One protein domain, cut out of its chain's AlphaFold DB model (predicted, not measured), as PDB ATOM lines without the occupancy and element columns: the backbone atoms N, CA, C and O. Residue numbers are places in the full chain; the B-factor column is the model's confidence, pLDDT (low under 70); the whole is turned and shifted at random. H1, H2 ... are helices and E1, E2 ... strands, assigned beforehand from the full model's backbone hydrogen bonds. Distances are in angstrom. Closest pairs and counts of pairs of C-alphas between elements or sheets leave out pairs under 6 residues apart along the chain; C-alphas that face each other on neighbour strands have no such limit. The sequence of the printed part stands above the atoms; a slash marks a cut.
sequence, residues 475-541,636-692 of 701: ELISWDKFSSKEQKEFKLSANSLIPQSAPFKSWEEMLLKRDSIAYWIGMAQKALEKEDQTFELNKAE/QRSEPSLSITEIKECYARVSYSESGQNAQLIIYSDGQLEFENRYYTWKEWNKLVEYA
ATOM      1  N   GLU A 475      34.872 -44.929 -22.962       67.69
ATOM      2  CA  GLU A 475      35.537 -43.722 -22.460       67.69
ATOM      3  C   GLU A 475      36.521 -43.110 -23.460       67.69
ATOM      4  O   GLU A 475      37.013 -42.005 -23.231       67.69
ATOM      5  N   LEU A 476      36.809 -43.795 -24.570       79.62
ATOM      6  CA  LEU A 476      37.628 -43.222 -25.629       79.62
ATOM      7  C   LEU A 476      36.897 -42.032 -26.259       79.62
ATOM      8  O   LEU A 476      35.668 -42.017 -26.439       79.62
ATOM      9  N   ILE A 477      37.658 -40.993 -26.584       82.44
ATOM     10  CA  ILE A 477      37.115 -39.867 -27.335       82.44
ATOM     11  C   ILE A 477      37.072 -40.310 -28.798       82.44
ATOM     12  O   ILE A 477      38.114 -40.516 -29.410       82.44
ATOM     13  N   SER A 478      35.865 -40.525 -29.331       84.50
ATOM     14  CA  SER A 478      35.659 -40.810 -30.758       84.50
ATOM     15  C   SER A 478      35.816 -39.532 -31.577       84.50
ATOM     16  O   SER A 478      35.505 -38.446 -31.085       84.50
ATOM     17  N   TRP A 479      36.222 -39.665 -32.841       87.81
ATOM     18  CA  TRP A 479      36.312 -38.550 -33.784       87.81
ATOM     19  C   TRP A 479      34.987 -37.777 -33.919       87.81
ATOM     20  O   TRP A 479      34.983 -36.552 -34.007       87.81
ATOM     21  N   ASP A 480      33.852 -38.468 -33.807       85.62
ATOM     22  CA  ASP A 480      32.516 -37.860 -33.897       85.62
ATOM     23  C   ASP A 480      32.170 -36.933 -32.721       85.62
ATOM     24  O   ASP A 480      31.197 -36.186 -32.793       85.62
ATOM     25  N   LYS A 481      32.945 -36.967 -31.625       87.31
ATOM     26  CA  LYS A 481      32.746 -36.066 -30.478       87.31
ATOM     27  C   LYS A 481      33.293 -34.657 -30.727       87.31
ATOM     28  O   LYS A 481      32.899 -33.740 -30.011       87.31
ATOM     29  N   PHE A 482      34.181 -34.473 -31.703       90.19
ATOM     30  CA  PHE A 482      34.636 -33.144 -32.114       90.19
ATOM     31  C   PHE A 482      33.567 -32.481 -32.986       90.19
ATOM     32  O   PHE A 482      32.988 -33.132 -33.859       90.19
ATOM     33  N   SER A 483      33.315 -31.189 -32.783       91.81
ATOM     34  CA  SER A 483      32.368 -30.435 -33.608       91.81
ATOM     35  C   SER A 483      32.800 -30.421 -35.078       91.81
ATOM     36  O   SER A 483      33.986 -30.497 -35.394       91.81
ATOM     37  N   SER A 484      31.858 -30.251 -36.010       88.06
ATOM     38  CA  SER A 484      32.187 -30.185 -37.444       88.06
ATOM     39  C   SER A 484      33.194 -29.073 -37.777       88.06
ATOM     40  O   SER A 484      33.969 -29.206 -38.724       88.06
ATOM     41  N   LYS A 485      33.209 -27.993 -36.982       87.88
ATOM     42  CA  LYS A 485      34.197 -26.915 -37.088       87.88
ATOM     43  C   LYS A 485      35.590 -27.391 -36.662       87.88
ATOM     44  O   LYS A 485      36.524 -27.256 -37.442       87.88
ATOM     45  N   GLU A 486      35.710 -28.006 -35.486       89.38
ATOM     46  CA  GLU A 486      36.977 -28.552 -34.972       89.38
ATOM     47  C   GLU A 486      37.540 -29.641 -35.890       89.38
ATOM     48  O   GLU A 486      38.715 -29.612 -36.242       89.38
ATOM     49  N   GLN A 487      36.697 -30.567 -36.356       89.81
ATOM     50  CA  GLN A 487      37.122 -31.608 -37.294       89.81
ATOM     51  C   GLN A 487      37.710 -31.007 -38.573       89.81
ATOM     52  O   GLN A 487      38.708 -31.512 -39.089       89.81
ATOM     53  N   LYS A 488      37.104 -29.931 -39.090       85.56
ATOM     54  CA  LYS A 488      37.627 -29.207 -40.252       85.56
ATOM     55  C   LYS A 488      38.968 -28.550 -39.921       85.56
ATOM     56  O   LYS A 488      39.917 -28.733 -40.676       85.56
ATOM     57  N   GLU A 489      39.066 -27.834 -38.805       86.38
ATOM     58  CA  GLU A 489      40.293 -27.143 -38.379       86.38
ATOM     59  C   GLU A 489      41.464 -28.116 -38.171       86.38
ATOM     60  O   GLU A 489      42.526 -27.932 -38.762       86.38
ATOM     61  N   PHE A 490      41.264 -29.210 -37.434       90.00
ATOM     62  CA  PHE A 490      42.319 -30.196 -37.186       90.00
ATOM     63  C   PHE A 490      42.747 -30.938 -38.455       90.00
ATOM     64  O   PHE A 490      43.928 -31.247 -38.611       90.00
ATOM     65  N   LYS A 491      41.821 -31.196 -39.392       87.50
ATOM     66  CA  LYS A 491      42.166 -31.753 -40.712       87.50
ATOM     67  C   LYS A 491      43.032 -30.792 -41.521       87.50
ATOM     68  O   LYS A 491      43.985 -31.241 -42.155       87.50
ATOM     69  N   LEU A 492      42.739 -29.490 -41.486       81.44
ATOM     70  CA  LEU A 492      43.559 -28.479 -42.158       81.44
ATOM     71  C   LEU A 492      44.970 -28.421 -41.564       81.44
ATOM     72  O   LEU A 492      45.945 -28.448 -42.314       81.44
ATOM     73  N   SER A 493      45.098 -28.452 -40.238       83.25
ATOM     74  CA  SER A 493      46.413 -28.502 -39.588       83.25
ATOM     75  C   SER A 493      47.164 -29.797 -39.877       83.25
ATOM     76  O   SER A 493      48.363 -29.755 -40.157       83.25
ATOM     77  N   ALA A 494      46.474 -30.940 -39.913       87.50
ATOM     78  CA  ALA A 494      47.071 -32.221 -40.280       87.50
ATOM     79  C   ALA A 494      47.654 -32.219 -41.702       87.50
ATOM     80  O   ALA A 494      48.702 -32.824 -41.919       87.50
ATOM     81  N   ASN A 495      47.034 -31.509 -42.653       81.94
ATOM     82  CA  ASN A 495      47.553 -31.393 -44.021       81.94
ATOM     83  C   ASN A 495      48.962 -30.790 -44.049       81.94
ATOM     84  O   ASN A 495      49.811 -31.265 -44.798       81.94
ATOM     85  N   SER A 496      49.230 -29.792 -43.197       76.06
ATOM     86  CA  SER A 496      50.553 -29.157 -43.106       76.06
ATOM     87  C   SER A 496      51.646 -30.095 -42.576       76.06
ATOM     88  O   SER A 496      52.825 -29.884 -42.847       76.06
ATOM     89  N   LEU A 497      51.259 -31.149 -41.848       79.81
ATOM     90  CA  LEU A 497      52.173 -32.147 -41.288       79.81
ATOM     91  C   LEU A 497      52.415 -33.332 -42.230       79.81
ATOM     92  O   LEU A 497      53.286 -34.159 -41.957       79.81
ATOM     93  N   ILE A 498      51.658 -33.441 -43.325       81.31
ATOM     94  CA  ILE A 498      51.874 -34.464 -44.347       81.31
ATOM     95  C   ILE A 498      52.918 -33.935 -45.337       81.31
ATOM     96  O   ILE A 498      52.630 -32.978 -46.063       81.31
ATOM     97  N   PRO A 499      54.109 -34.561 -45.434       73.56
ATOM     98  CA  PRO A 499      55.116 -34.141 -46.398       73.56
ATOM     99  C   PRO A 499      54.540 -34.140 -47.815       73.56
ATOM    100  O   PRO A 499      53.902 -35.111 -48.226       73.56
ATOM    101  N   GLN A 500      54.810 -33.089 -48.594       69.12
ATOM    102  CA  GLN A 500      54.329 -33.003 -49.979       69.12
ATOM    103  C   GLN A 500      54.791 -34.195 -50.834       69.12
ATOM    104  O   GLN A 500      54.067 -34.633 -51.725       69.12
ATOM    105  N   SER A 501      55.964 -34.763 -50.534       69.06
ATOM    106  CA  SER A 501      56.539 -35.926 -51.218       69.06
ATOM    107  C   SER A 501      56.111 -37.286 -50.648       69.06
ATOM    108  O   SER A 501      56.612 -38.311 -51.109       69.06
ATOM    109  N   ALA A 502      55.224 -37.331 -49.645       80.56
ATOM    110  CA  ALA A 502      54.866 -38.576 -48.971       80.56
ATOM    111  C   ALA A 502      54.252 -39.596 -49.959       80.56
ATOM    112  O   ALA A 502      53.263 -39.274 -50.625       80.56
ATOM    113  N   PRO A 503      54.815 -40.818 -50.065       80.69
ATOM    114  CA  PRO A 503      54.480 -41.766 -51.124       80.69
ATOM    115  C   PRO A 503      53.229 -42.585 -50.776       80.69
ATOM    116  O   PRO A 503      53.323 -43.752 -50.397       80.69
ATOM    117  N   PHE A 504      52.045 -41.988 -50.906       87.31
ATOM    118  CA  PHE A 504      50.778 -42.703 -50.713       87.31
ATOM    119  C   PHE A 504      50.352 -43.462 -51.970       87.31
ATOM    120  O   PHE A 504      50.460 -42.939 -53.085       87.31
ATOM    121  N   LYS A 505      49.842 -44.690 -51.798       83.19
ATOM    122  CA  LYS A 505      49.417 -45.553 -52.909       83.19
ATOM    123  C   LYS A 505      48.022 -45.211 -53.402       83.19
ATOM    124  O   LYS A 505      47.743 -45.472 -54.570       83.19
ATOM    125  N   SER A 506      47.146 -44.657 -52.568       86.12
ATOM    126  CA  SER A 506      45.811 -44.208 -52.975       86.12
ATOM    127  C   SER A 506      45.359 -42.971 -52.208       86.12
ATOM    128  O   SER A 506      45.943 -42.596 -51.189       86.12
ATOM    129  N   TRP A 507      44.308 -42.335 -52.723       82.62
ATOM    130  CA  TRP A 507      43.641 -41.228 -52.056       82.62
ATOM    131  C   TRP A 507      43.130 -41.622 -50.662       82.62
ATOM    132  O   TRP A 507      43.351 -40.890 -49.701       82.62
ATOM    133  N   GLU A 508      42.520 -42.803 -50.523       86.88
ATOM    134  CA  GLU A 508      41.985 -43.288 -49.246       86.88
ATOM    135  C   GLU A 508      43.084 -43.482 -48.194       86.88
ATOM    136  O   GLU A 508      42.895 -43.117 -47.037       86.88
ATOM    137  N   GLU A 509      44.250 -44.007 -48.583       89.38
ATOM    138  CA  GLU A 509      45.387 -44.199 -47.672       89.38
ATOM    139  C   GLU A 509      45.897 -42.862 -47.108       89.38
ATOM    140  O   GLU A 509      46.147 -42.738 -45.906       89.38
ATOM    141  N   MET A 510      46.008 -41.844 -47.966       88.31
ATOM    142  CA  MET A 510      46.408 -40.497 -47.559       88.31
ATOM    143  C   MET A 510      45.368 -39.868 -46.623       88.31
ATOM    144  O   MET A 510      45.743 -39.350 -45.567       88.31
ATOM    145  N   LEU A 511      44.071 -39.975 -46.948       87.75
ATOM    146  CA  LEU A 511      42.996 -39.469 -46.090       87.75
ATOM    147  C   LEU A 511      42.986 -40.150 -44.718       87.75
ATOM    148  O   LEU A 511      42.863 -39.462 -43.708       87.75
ATOM    149  N   LEU A 512      43.172 -41.472 -44.658       89.31
ATOM    150  CA  LEU A 512      43.268 -42.210 -43.394       89.31
ATOM    151  C   LEU A 512      44.450 -41.722 -42.549       89.31
ATOM    152  O   LEU A 512      44.318 -41.539 -41.336       89.31
ATOM    153  N   LYS A 513      45.604 -41.469 -43.178       89.75
ATOM    154  CA  LYS A 513      46.775 -40.938 -42.473       89.75
ATOM    155  C   LYS A 513      46.531 -39.519 -41.961       89.75
ATOM    156  O   LYS A 513      46.870 -39.237 -40.811       89.75
ATOM    157  N   ARG A 514      45.931 -38.649 -42.777       89.12
ATOM    158  CA  ARG A 514      45.536 -37.294 -42.375       89.12
ATOM    159  C   ARG A 514      44.562 -37.324 -41.210       89.12
ATOM    160  O   ARG A 514      44.796 -36.638 -40.224       89.12
ATOM    161  N   ASP A 515      43.499 -38.112 -41.311       90.38
ATOM    162  CA  ASP A 515      42.453 -38.177 -40.294       90.38
ATOM    163  C   ASP A 515      43.006 -38.743 -38.979       90.38
ATOM    164  O   ASP A 515      42.654 -38.259 -37.907       90.38
ATOM    165  N   SER A 516      43.966 -39.673 -39.046       91.44
ATOM    166  CA  SER A 516      44.718 -40.134 -37.874       91.44
ATOM    167  C   SER A 516      45.548 -39.016 -37.225       91.44
ATOM    168  O   SER A 516      45.522 -38.871 -36.006       91.44
ATOM    169  N   ILE A 517      46.258 -38.199 -38.009       91.31
ATOM    170  CA  ILE A 517      47.006 -37.041 -37.484       91.31
ATOM    171  C   ILE A 517      46.039 -36.001 -36.899       91.31
ATOM    172  O   ILE A 517      46.262 -35.519 -35.793       91.31
ATOM    173  N   ALA A 518      44.949 -35.694 -37.604       91.62
ATOM    174  CA  ALA A 518      43.931 -34.732 -37.188       91.62
ATOM    175  C   ALA A 518      43.271 -35.140 -35.864       91.62
ATOM    176  O   ALA A 518      43.097 -34.302 -34.980       91.62
ATOM    177  N   TYR A 519      42.980 -36.433 -35.699       93.88
ATOM    178  CA  TYR A 519      42.528 -36.999 -34.432       93.88
ATOM    179  C   TYR A 519      43.499 -36.676 -33.297       93.88
ATOM    180  O   TYR A 519      43.089 -36.123 -32.279       93.88
ATOM    181  N   TRP A 520      44.792 -36.952 -33.479       93.81
ATOM    182  CA  TRP A 520      45.791 -36.729 -32.434       93.81
ATOM    183  C   TRP A 520      46.094 -35.253 -32.166       93.81
ATOM    184  O   TRP A 520      46.342 -34.912 -31.012       93.81
ATOM    185  N   ILE A 521      46.002 -34.372 -33.166       92.31
ATOM    186  CA  ILE A 521      46.033 -32.912 -32.963       92.31
ATOM    187  C   ILE A 521      44.859 -32.485 -32.078       92.31
ATOM    188  O   ILE A 521      45.058 -31.777 -31.094       92.31
ATOM    189  N   GLY A 522      43.643 -32.949 -32.386       91.94
ATOM    190  CA  GLY A 522      42.459 -32.634 -31.588       91.94
ATOM    191  C   GLY A 522      42.551 -33.175 -30.162       91.94
ATOM    192  O   GLY A 522      42.225 -32.472 -29.207       91.94
ATOM    193  N   MET A 523      43.063 -34.397 -29.997       93.00
ATOM    194  CA  MET A 523      43.331 -34.977 -28.679       93.00
ATOM    195  C   MET A 523      44.380 -34.180 -27.906       93.00
ATOM    196  O   MET A 523      44.185 -33.938 -26.717       93.00
ATOM    197  N   ALA A 524      45.460 -33.749 -28.563       92.38
ATOM    198  CA  ALA A 524      46.485 -32.906 -27.959       92.38
ATOM    199  C   ALA A 524      45.897 -31.584 -27.470       92.38
ATOM    200  O   ALA A 524      46.090 -31.228 -26.312       92.38
ATOM    201  N   GLN A 525      45.124 -30.913 -28.327       90.94
ATOM    202  CA  GLN A 525      44.462 -29.653 -28.011       90.94
ATOM    203  C   GLN A 525      43.548 -29.817 -26.793       90.94
ATOM    204  O   GLN A 525      43.703 -29.104 -25.808       90.94
ATOM    205  N   LYS A 526      42.662 -30.822 -26.794       90.81
ATOM    206  CA  LYS A 526      41.745 -31.071 -25.669       90.81
ATOM    207  C   LYS A 526      42.447 -31.494 -24.387       90.81
ATOM    208  O   LYS A 526      41.936 -31.225 -23.304       90.81
ATOM    209  N   ALA A 527      43.559 -32.213 -24.483       91.44
ATOM    210  CA  ALA A 527      44.298 -32.650 -23.310       91.44
ATOM    211  C   ALA A 527      45.107 -31.500 -22.689       91.44
ATOM    212  O   ALA A 527      45.124 -31.381 -21.470       91.44
ATOM    213  N   LEU A 528      45.710 -30.637 -23.511       90.81
ATOM    214  CA  LEU A 528      46.417 -29.434 -23.068       90.81
ATOM    215  C   LEU A 528      45.460 -28.376 -22.503       90.81
ATOM    216  O   LEU A 528      45.756 -27.796 -21.464       90.81
ATOM    217  N   GLU A 529      44.279 -28.200 -23.106       90.38
ATOM    218  CA  GLU A 529      43.245 -27.274 -22.612       90.38
ATOM    219  C   GLU A 529      42.822 -27.586 -21.167       90.38
ATOM    220  O   GLU A 529      42.506 -26.673 -20.410       90.38
ATOM    221  N   LYS A 530      42.842 -28.862 -20.753       89.94
ATOM    222  CA  LYS A 530      42.552 -29.258 -19.359       89.94
ATOM    223  C   LYS A 530      43.617 -28.803 -18.357       89.94
ATOM    224  O   LYS A 530      43.338 -28.791 -17.165       89.94
ATOM    225  N   GLU A 531      44.812 -28.486 -18.837       88.62
ATOM    226  CA  GLU A 531      45.972 -28.048 -18.051       88.62
ATOM    227  C   GLU A 531      46.226 -26.539 -18.239       88.62
ATOM    228  O   GLU A 531      47.324 -26.041 -17.976       88.62
ATOM    229  N   ASP A 532      45.215 -25.813 -18.736       88.62
ATOM    230  CA  ASP A 532      45.272 -24.393 -19.093       88.62
ATOM    231  C   ASP A 532      46.386 -24.069 -20.113       88.62
ATOM    232  O   ASP A 532      46.961 -22.980 -20.100       88.62
ATOM    233  N   GLN A 533      46.710 -25.020 -20.998       88.25
ATOM    234  CA  GLN A 533      47.701 -24.874 -22.068       88.25
ATOM    235  C   GLN A 533      47.041 -24.888 -23.451       88.25
ATOM    236  O   GLN A 533      46.043 -25.571 -23.679       88.25
ATOM    237  N   THR A 534      47.636 -24.183 -24.413       85.62
ATOM    238  CA  THR A 534      47.184 -24.156 -25.815       85.62
ATOM    239  C   THR A 534      48.371 -24.033 -26.761       85.62
ATOM    240  O   THR A 534      49.397 -23.483 -26.372       85.62
ATOM    241  N   PHE A 535      48.227 -24.479 -28.010       85.81
ATOM    242  CA  PHE A 535      49.240 -24.288 -29.051       85.81
ATOM    243  C   PHE A 535      48.629 -23.736 -30.338       85.81
ATOM    244  O   PHE A 535      47.425 -23.857 -30.582       85.81
ATOM    245  N   GLU A 536      49.472 -23.128 -31.165       80.00
ATOM    246  CA  GLU A 536      49.064 -22.597 -32.460       80.00
ATOM    247  C   GLU A 536      48.822 -23.724 -33.468       80.00
ATOM    248  O   GLU A 536      49.668 -24.588 -33.719       80.00
ATOM    249  N   LEU A 537      47.642 -23.701 -34.083       77.00
ATOM    250  CA  LEU A 537      47.313 -24.564 -35.206       77.00
ATOM    251  C   LEU A 537      47.752 -23.885 -36.500       77.00
ATOM    252  O   LEU A 537      47.233 -22.826 -36.845       77.00
ATOM    253  N   ASN A 538      48.619 -24.537 -37.275       66.88
ATOM    254  CA  ASN A 538      48.889 -24.107 -38.645       66.88
ATOM    255  C   ASN A 538      47.588 -24.207 -39.454       66.88
ATOM    256  O   ASN A 538      47.094 -25.309 -39.724       66.88
ATOM    257  N   LYS A 539      47.007 -23.064 -39.818       60.84
ATOM    258  CA  LYS A 539      45.792 -22.982 -40.637       60.84
ATOM    259  C   LYS A 539      46.198 -22.740 -42.085       60.84
ATOM    260  O   LYS A 539      46.332 -21.601 -42.510       60.84
ATOM    261  N   ALA A 540      46.421 -23.815 -42.838       59.44
ATOM    262  CA  ALA A 540      46.457 -23.708 -44.293       59.44
ATOM    263  C   ALA A 540      45.011 -23.614 -44.795       59.44
ATOM    264  O   ALA A 540      44.216 -24.528 -44.551       59.44
ATOM    265  N   GLU A 541      44.660 -22.518 -45.459       60.84
ATOM    266  CA  GLU A 541      43.364 -22.391 -46.117       60.84
ATOM    267  C   GLU A 541      43.390 -23.119 -47.472       60.84
ATOM    268  O   GLU A 541      44.443 -23.381 -48.055       60.84
ATOM    269  N   GLN A 636      62.045 -13.603 -30.781       51.03
ATOM    270  CA  GLN A 636      60.712 -13.426 -30.226       51.03
ATOM    271  C   GLN A 636      60.340 -14.757 -29.560       51.03
ATOM    272  O   GLN A 636      60.737 -15.818 -30.053       51.03
ATOM    273  N   ARG A 637      59.642 -14.719 -28.415       53.47
ATOM    274  CA  ARG A 637      59.150 -15.943 -27.763       53.47
ATOM    275  C   ARG A 637      58.502 -16.812 -28.836       53.47
ATOM    276  O   ARG A 637      57.511 -16.393 -29.421       53.47
ATOM    277  N   SER A 638      59.081 -17.982 -29.104       60.47
ATOM    278  CA  SER A 638      58.452 -18.949 -29.991       60.47
ATOM    279  C   SER A 638      57.101 -19.280 -29.376       60.47
ATOM    280  O   SER A 638      57.056 -19.743 -28.227       60.47
ATOM    281  N   GLU A 639      56.026 -18.991 -30.100       70.62
ATOM    282  CA  GLU A 639      54.683 -19.373 -29.684       70.62
ATOM    283  C   GLU A 639      54.649 -20.875 -29.372       70.62
ATOM    284  O   GLU A 639      55.414 -21.645 -29.976       70.62
ATOM    285  N   PRO A 640      53.820 -21.306 -28.402       82.38
ATOM    286  CA  PRO A 640      53.741 -22.707 -28.052       82.38
ATOM    287  C   PRO A 640      53.430 -23.543 -29.288       82.38
ATOM    288  O   PRO A 640      52.452 -23.305 -30.003       82.38
ATOM    289  N   SER A 641      54.276 -24.531 -29.541       85.19
ATOM    290  CA  SER A 641      54.157 -25.406 -30.696       85.19
ATOM    291  C   SER A 641      54.226 -26.859 -30.274       85.19
ATOM    292  O   SER A 641      54.830 -27.229 -29.264       85.19
ATOM    293  N   LEU A 642      53.576 -27.701 -31.068       88.69
ATOM    294  CA  LEU A 642      53.487 -29.124 -30.815       88.69
ATOM    295  C   LEU A 642      53.834 -29.883 -32.089       88.69
ATOM    296  O   LEU A 642      53.268 -29.634 -33.152       88.69
ATOM    297  N   SER A 643      54.751 -30.840 -31.976       87.25
ATOM    298  CA  SER A 643      55.072 -31.766 -33.062       87.25
ATOM    299  C   SER A 643      54.838 -33.203 -32.624       87.25
ATOM    300  O   SER A 643      55.237 -33.618 -31.538       87.25
ATOM    301  N   ILE A 644      54.165 -33.978 -33.469       88.88
ATOM    302  CA  ILE A 644      53.862 -35.377 -33.178       88.88
ATOM    303  C   ILE A 644      55.057 -36.235 -33.594       88.88
ATOM    304  O   ILE A 644      55.411 -36.280 -34.771       88.88
ATOM    305  N   THR A 645      55.667 -36.926 -32.635       89.69
ATOM    306  CA  THR A 645      56.867 -37.747 -32.858       89.69
ATOM    307  C   THR A 645      56.526 -39.216 -33.086       89.69
ATOM    308  O   THR A 645      57.230 -39.911 -33.816       89.69
ATOM    309  N   GLU A 646      55.438 -39.708 -32.489       91.62
ATOM    310  CA  GLU A 646      54.961 -41.078 -32.667       91.62
ATOM    311  C   GLU A 646      53.442 -41.146 -32.502       91.62
ATOM    312  O   GLU A 646      52.882 -40.546 -31.589       91.62
ATOM    313  N   ILE A 647      52.783 -41.928 -33.358       91.88
ATOM    314  CA  ILE A 647      51.348 -42.211 -33.275       91.88
ATOM    315  C   ILE A 647      51.144 -43.718 -33.135       91.88
ATOM    316  O   ILE A 647      51.648 -44.496 -33.952       91.88
ATOM    317  N   LYS A 648      50.364 -44.122 -32.132       91.81
ATOM    318  CA  LYS A 648      49.804 -45.469 -31.974       91.81
ATOM    319  C   LYS A 648      48.281 -45.387 -31.890       91.81
ATOM    320  O   LYS A 648      47.698 -44.310 -31.940       91.81
ATOM    321  N   GLU A 649      47.634 -46.541 -31.770       87.50
ATOM    322  CA  GLU A 649      46.174 -46.636 -31.662       87.50
ATOM    323  C   GLU A 649      45.624 -45.892 -30.433       87.50
ATOM    324  O   GLU A 649      44.590 -45.239 -30.518       87.50
ATOM    325  N   CYS A 650      46.331 -45.952 -29.300       90.88
ATOM    326  CA  CYS A 650      45.817 -45.466 -28.016       90.88
ATOM    327  C   CYS A 650      46.631 -44.350 -27.367       90.88
ATOM    328  O   CYS A 650      46.236 -43.838 -26.321       90.88
ATOM    329  N   TYR A 651      47.761 -43.969 -27.958       93.69
ATOM    330  CA  TYR A 651      48.523 -42.818 -27.505       93.69
ATOM    331  C   TYR A 651      49.301 -42.182 -28.656       93.69
ATOM    332  O   TYR A 651      49.631 -42.847 -29.644       93.69
ATOM    333  N   ALA A 652      49.654 -40.915 -28.482       94.31
ATOM    334  CA  ALA A 652      50.651 -40.224 -29.279       94.31
ATOM    335  C   ALA A 652      51.752 -39.672 -28.370       94.31
ATOM    336  O   ALA A 652      51.474 -39.155 -27.286       94.31
ATOM    337  N   ARG A 653      53.004 -39.779 -28.822       94.44
ATOM    338  CA  ARG A 653      54.111 -39.005 -28.257       94.44
ATOM    339  C   ARG A 653      54.219 -37.700 -29.017       94.44
ATOM    340  O   ARG A 653      54.173 -37.694 -30.252       94.44
ATOM    341  N   VAL A 654      54.361 -36.613 -28.278       92.94
ATOM    342  CA  VAL A 654      54.459 -35.279 -28.855       92.94
ATOM    343  C   VAL A 654      55.570 -34.496 -28.178       92.94
ATOM    344  O   VAL A 654      55.742 -34.554 -26.963       92.94
ATOM    345  N   SER A 655      56.317 -33.749 -28.976       92.56
ATOM    346  CA  SER A 655      57.251 -32.751 -28.488       92.56
ATOM    347  C   SER A 655      56.502 -31.431 -28.370       92.56
ATOM    348  O   SER A 655      56.075 -30.878 -29.384       92.56
ATOM    349  N   TYR A 656      56.346 -30.945 -27.144       91.31
ATOM    350  CA  TYR A 656      55.777 -29.638 -26.833       91.31
ATOM    351  C   TYR A 656      56.909 -28.643 -26.591       91.31
ATOM    352  O   TYR A 656      57.845 -28.933 -25.839       91.31
ATOM    353  N   SER A 657      56.847 -27.503 -27.270       87.94
ATOM    354  CA  SER A 657      57.847 -26.445 -27.197       87.94
ATOM    355  C   SER A 657      57.193 -25.143 -26.780       87.94
ATOM    356  O   SER A 657      56.189 -24.755 -27.370       87.94
ATOM    357  N   GLU A 658      57.768 -24.455 -25.800       86.19
ATOM    358  CA  GLU A 658      57.259 -23.178 -25.306       86.19
ATOM    359  C   GLU A 658      58.409 -22.304 -24.803       86.19
ATOM    360  O   GLU A 658      59.230 -22.740 -23.995       86.19
ATOM    361  N   SER A 659      58.491 -21.056 -25.283       80.81
ATOM    362  CA  SER A 659      59.548 -20.102 -24.898       80.81
ATOM    363  C   SER A 659      60.977 -20.683 -24.980       80.81
ATOM    364  O   SER A 659      61.813 -20.435 -24.109       80.81
ATOM    365  N   GLY A 660      61.263 -21.485 -26.014       77.00
ATOM    366  CA  GLY A 660      62.566 -22.131 -26.229       77.00
ATOM    367  C   GLY A 660      62.849 -23.370 -25.366       77.00
ATOM    368  O   GLY A 660      63.920 -23.963 -25.495       77.00
ATOM    369  N   GLN A 661      61.916 -23.784 -24.507       84.62
ATOM    370  CA  GLN A 661      61.997 -25.022 -23.728       84.62
ATOM    371  C   GLN A 661      61.258 -26.142 -24.455       84.62
ATOM    372  O   GLN A 661      60.234 -25.897 -25.079       84.62
ATOM    373  N   ASN A 662      61.760 -27.377 -24.364       89.00
ATOM    374  CA  ASN A 662      61.162 -28.543 -25.018       89.00
ATOM    375  C   ASN A 662      60.879 -29.656 -24.007       89.00
ATOM    376  O   ASN A 662      61.751 -30.015 -23.211       89.00
ATOM    377  N   ALA A 663      59.693 -30.248 -24.091       91.25
ATOM    378  CA  ALA A 663      59.293 -31.420 -23.327       91.25
ATOM    379  C   ALA A 663      58.689 -32.493 -24.229       91.25
ATOM    380  O   ALA A 663      58.007 -32.200 -25.208       91.25
ATOM    381  N   GLN A 664      58.911 -33.753 -23.856       94.06
ATOM    382  CA  GLN A 664      58.177 -34.877 -24.427       94.06
ATOM    383  C   GLN A 664      56.937 -35.142 -23.579       94.06
ATOM    384  O   GLN A 664      57.027 -35.279 -22.356       94.06
ATOM    385  N   LEU A 665      55.789 -35.222 -24.238       94.94
ATOM    386  CA  LEU A 665      54.497 -35.527 -23.648       94.94
ATOM    387  C   LEU A 665      53.941 -36.820 -24.250       94.94
ATOM    388  O   LEU A 665      54.200 -37.156 -25.409       94.94
ATOM    389  N   ILE A 666      53.126 -37.519 -23.469       95.25
ATOM    390  CA  ILE A 666      52.317 -38.650 -23.916       95.25
ATOM    391  C   ILE A 666      50.851 -38.264 -23.758       95.25
ATOM    392  O   ILE A 666      50.393 -37.993 -22.649       95.25
ATOM    393  N   ILE A 667      50.122 -38.265 -24.870       94.81
ATOM    394  CA  ILE A 667      48.677 -38.030 -24.910       94.81
ATOM    395  C   ILE A 667      47.990 -39.368 -25.143       94.81
ATOM    396  O   ILE A 667      48.290 -40.050 -26.120       94.81
ATOM    397  N   TYR A 668      47.056 -39.736 -24.274       93.69
ATOM    398  CA  TYR A 668      46.267 -40.963 -24.378       93.69
ATOM    399  C   TYR A 668      44.918 -40.700 -25.064       93.69
ATOM    400  O   TYR A 668      44.359 -39.606 -24.974       93.69
ATOM    401  N   SER A 669      44.358 -41.709 -25.734       90.69
ATOM    402  CA  SER A 669      43.080 -41.614 -26.472       90.69
ATOM    403  C   SER A 669      41.843 -41.397 -25.582       90.69
ATOM    404  O   SER A 669      40.754 -41.092 -26.070       90.69
ATOM    405  N   ASP A 670      41.998 -41.519 -24.262       90.00
ATOM    406  CA  ASP A 670      40.996 -41.144 -23.259       90.00
ATOM    407  C   ASP A 670      41.133 -39.682 -22.780       90.00
ATOM    408  O   ASP A 670      40.413 -39.239 -21.882       90.00
ATOM    409  N   GLY A 671      42.053 -38.921 -23.379       88.06
ATOM    410  CA  GLY A 671      42.294 -37.513 -23.086       88.06
ATOM    411  C   GLY A 671      43.093 -37.268 -21.810       88.06
ATOM    412  O   GLY A 671      43.012 -36.158 -21.277       88.06
ATOM    413  N   GLN A 672      43.794 -38.283 -21.292       90.69
ATOM    414  CA  GLN A 672      44.832 -38.123 -20.271       90.69
ATOM    415  C   GLN A 672      46.151 -37.670 -20.911       90.69
ATOM    416  O   GLN A 672      46.458 -38.041 -22.044       90.69
ATOM    417  N   LEU A 673      46.944 -36.905 -20.161       92.44
ATOM    418  CA  LEU A 673      48.227 -36.354 -20.598       92.44
ATOM    419  C   LEU A 673      49.257 -36.451 -19.480       92.44
ATOM    420  O   LEU A 673      48.929 -36.283 -18.306       92.44
ATOM    421  N   GLU A 674      50.508 -36.711 -19.839       92.94
ATOM    422  CA  GLU A 674      51.631 -36.564 -18.920       92.94
ATOM    423  C   GLU A 674      52.950 -36.285 -19.633       92.94
ATOM    424  O   GLU A 674      53.131 -36.638 -20.797       92.94
ATOM    425  N   PHE A 675      53.896 -35.696 -18.903       94.38
ATOM    426  CA  PHE A 675      55.287 -35.637 -19.331       94.38
ATOM    427  C   PHE A 675      55.874 -37.048 -19.382       94.38
ATOM    428  O   PHE A 675      55.705 -37.833 -18.441       94.38
ATOM    429  N   GLU A 676      56.594 -37.372 -20.456       92.31
ATOM    430  CA  GLU A 676      57.283 -38.656 -20.572       92.31
ATOM    431  C   GLU A 676      58.233 -38.838 -19.378       92.31
ATOM    432  O   GLU A 676      58.889 -37.895 -18.929       92.31
ATOM    433  N   ASN A 677      58.244 -40.049 -18.805       91.00
ATOM    434  CA  ASN A 677      58.950 -40.392 -17.561       91.00
ATOM    435  C   ASN A 677      58.556 -39.576 -16.316       91.00
ATOM    436  O   ASN A 677      59.187 -39.732 -15.265       91.00
ATOM    437  N   ARG A 678      57.517 -38.735 -16.407       90.75
ATOM    438  CA  ARG A 678      57.068 -37.837 -15.336       90.75
ATOM    439  C   ARG A 678      58.224 -36.994 -14.792       90.75
ATOM    440  O   ARG A 678      58.414 -36.914 -13.576       90.75
ATOM    441  N   TYR A 679      59.041 -36.443 -15.696       84.50
ATOM    442  CA  TYR A 679      60.164 -35.570 -15.333       84.50
ATOM    443  C   TYR A 679      59.709 -34.254 -14.705       84.50
ATOM    444  O   TYR A 679      60.413 -33.720 -13.852       84.50
ATOM    445  N   TYR A 680      58.541 -33.763 -15.117       85.75
ATOM    446  CA  TYR A 680      57.958 -32.516 -14.649       85.75
ATOM    447  C   TYR A 680      56.488 -32.721 -14.294       85.75
ATOM    448  O   TYR A 680      55.778 -33.516 -14.914       85.75
ATOM    449  N   THR A 681      56.027 -31.960 -13.316       87.38
ATOM    450  CA  THR A 681      54.625 -31.565 -13.173       87.38
ATOM    451  C   THR A 681      54.354 -30.314 -14.012       87.38
ATOM    452  O   THR A 681      55.274 -29.546 -14.291       87.38
ATOM    453  N   TRP A 682      53.094 -30.036 -14.355       87.81
ATOM    454  CA  TRP A 682      52.733 -28.782 -15.038       87.81
ATOM    455  C   TRP A 682      53.147 -27.534 -14.257       87.81
ATOM    456  O   TRP A 682      53.622 -26.561 -14.833       87.81
ATOM    457  N   LYS A 683      53.087 -27.590 -12.923       86.88
ATOM    458  CA  LYS A 683      53.585 -26.518 -12.055       86.88
ATOM    459  C   LYS A 683      55.092 -26.280 -12.219       86.88
ATOM    460  O   LYS A 683      55.531 -25.132 -12.224       86.88
ATOM    461  N   GLU A 684      55.890 -27.343 -12.316       88.69
ATOM    462  CA  GLU A 684      57.339 -27.241 -12.538       88.69
ATOM    463  C   GLU A 684      57.667 -26.780 -13.955       88.69
ATOM    464  O   GLU A 684      58.556 -25.947 -14.116       88.69
ATOM    465  N   TRP A 685      56.929 -27.268 -14.953       89.38
ATOM    466  CA  TRP A 685      57.057 -26.837 -16.343       89.38
ATOM    467  C   TRP A 685      56.778 -25.340 -16.497       89.38
ATOM    468  O   TRP A 685      57.637 -24.610 -16.984       89.38
ATOM    469  N   ASN A 686      55.643 -24.857 -15.983       88.50
ATOM    470  CA  ASN A 686      55.268 -23.443 -16.068       88.50
ATOM    471  C   ASN A 686      56.305 -22.546 -15.385       88.50
ATOM    472  O   ASN A 686      56.664 -21.493 -15.906       88.50
ATOM    473  N   LYS A 687      56.855 -22.998 -14.251       88.12
ATOM    474  CA  LYS A 687      57.968 -22.313 -13.594       88.12
ATOM    475  C   LYS A 687      59.206 -22.292 -14.498       88.12
ATOM    476  O   LYS A 687      59.809 -21.247 -14.696       88.12
ATOM    477  N   LEU A 688      59.597 -23.429 -15.064       86.38
ATOM    478  CA  LEU A 688      60.766 -23.537 -15.940       86.38
ATOM    479  C   LEU A 688      60.655 -22.632 -17.181       86.38
ATOM    480  O   LEU A 688      61.628 -21.968 -17.532       86.38
ATOM    481  N   VAL A 689      59.469 -22.544 -17.784       84.69
ATOM    482  CA  VAL A 689      59.150 -21.627 -18.889       84.69
ATOM    483  C   VAL A 689      59.204 -20.159 -18.443       84.69
ATOM    484  O   VAL A 689      59.782 -19.328 -19.144       84.69
ATOM    485  N   GLU A 690      58.675 -19.818 -17.262       82.88
ATOM    486  CA  GLU A 690      58.704 -18.451 -16.714       82.88
ATOM    487  C   GLU A 690      60.138 -17.932 -16.503       82.88
ATOM    488  O   GLU A 690      60.437 -16.773 -16.811       82.88
ATOM    489  N   TYR A 691      61.032 -18.796 -16.011       75.00
ATOM    490  CA  TYR A 691      62.440 -18.477 -15.752       75.00
ATOM    491  C   TYR A 691      63.367 -18.728 -16.951       75.00
ATOM    492  O   TYR A 691      64.578 -18.512 -16.826       75.00
ATOM    493  N   ALA A 692      62.844 -19.166 -18.101       66.56
ATOM    494  CA  ALA A 692      63.652 -19.370 -19.295       66.56
ATOM    495  C   ALA A 692      64.353 -18.048 -19.676       66.56
ATOM    496  O   ALA A 692      63.703 -16.995 -19.753       66.56
TER     497      ALA A 692
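This is residues 475 to 541 and 636 to 692 of the 701 residues of an uncharacterized protein of Crocinitomicaceae bacterium (UniProt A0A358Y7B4). A strongly twisted sheet of four strands has the long helix H2 crossing one face with residues 516 to 528. H1 crosses H2 away from the sheet, and the short H3 packs by the turn between E2 and E3. The printed 124 residues hold H1, H2, E1, E2, E3, E4 and H3 in that order, class mixed; the sheet runs E1, E2, E3, E4, antiparallel throughout. The whole is compact, radius of gyration of the C-alphas 14.9 A, spanning 47 by 37 by 26 A.

Find C-alpha 641 at (54.157, -25.406, -30.696), where E1 begins, residues 641 to 647. E2, residues 651 to 658, runs 21.6 A; E3, 661 to 668, runs 22.4 A; E4 is 673 to 675. H2, residues 507 to 529, runs 32.6 A from (43.641, -41.228, -52.056). H1 is residues 484 to 497, 20.4 A; H3, 682 to 690, ends at (58.704, -18.451, -16.714).

The strands form a meander, each the antiparallel neighbour of the one before. Look for N 643 and O 655 at 2.9 A, N 654 and O 665 at 2.9 A, and N 666 and O 674 at 2.8 A. H2 and H3 on one face make two layers. H2, height 8.6 A over the sheet, runs across the strands, at 70 degrees to E3 on the local plane; C-alphas of Ala 524 and Ile 667 are their closest, 6.4 A. H3 runs along, at 7 degrees to E2 on the local plane; its Val 689 has its C-alpha 6.6 A from that of Gln 661, the closest of H3 and E3. H1 touches H2 at H2's residues 514 to 522 alone, closest C-alphas Phe 490 and Ala 518 at 4.8 A, only just about perpendicular at 70.2 degrees. H2 and H3 have every O i to N i+4 pair within hydrogen-bond range, H1 8 of 10.

The C-alphas of Ser 506 and Tyr 691, the two farthest apart, are 48.2 A apart. Residues 542 to 635 are not printed; C-alphas 541 and 636 are 25.2 A apart across that cut. Of the links printed whole, none is long. Confidence is under 70 at residues 475, 500 to 501, 538 to 541, 636 to 638 and 692.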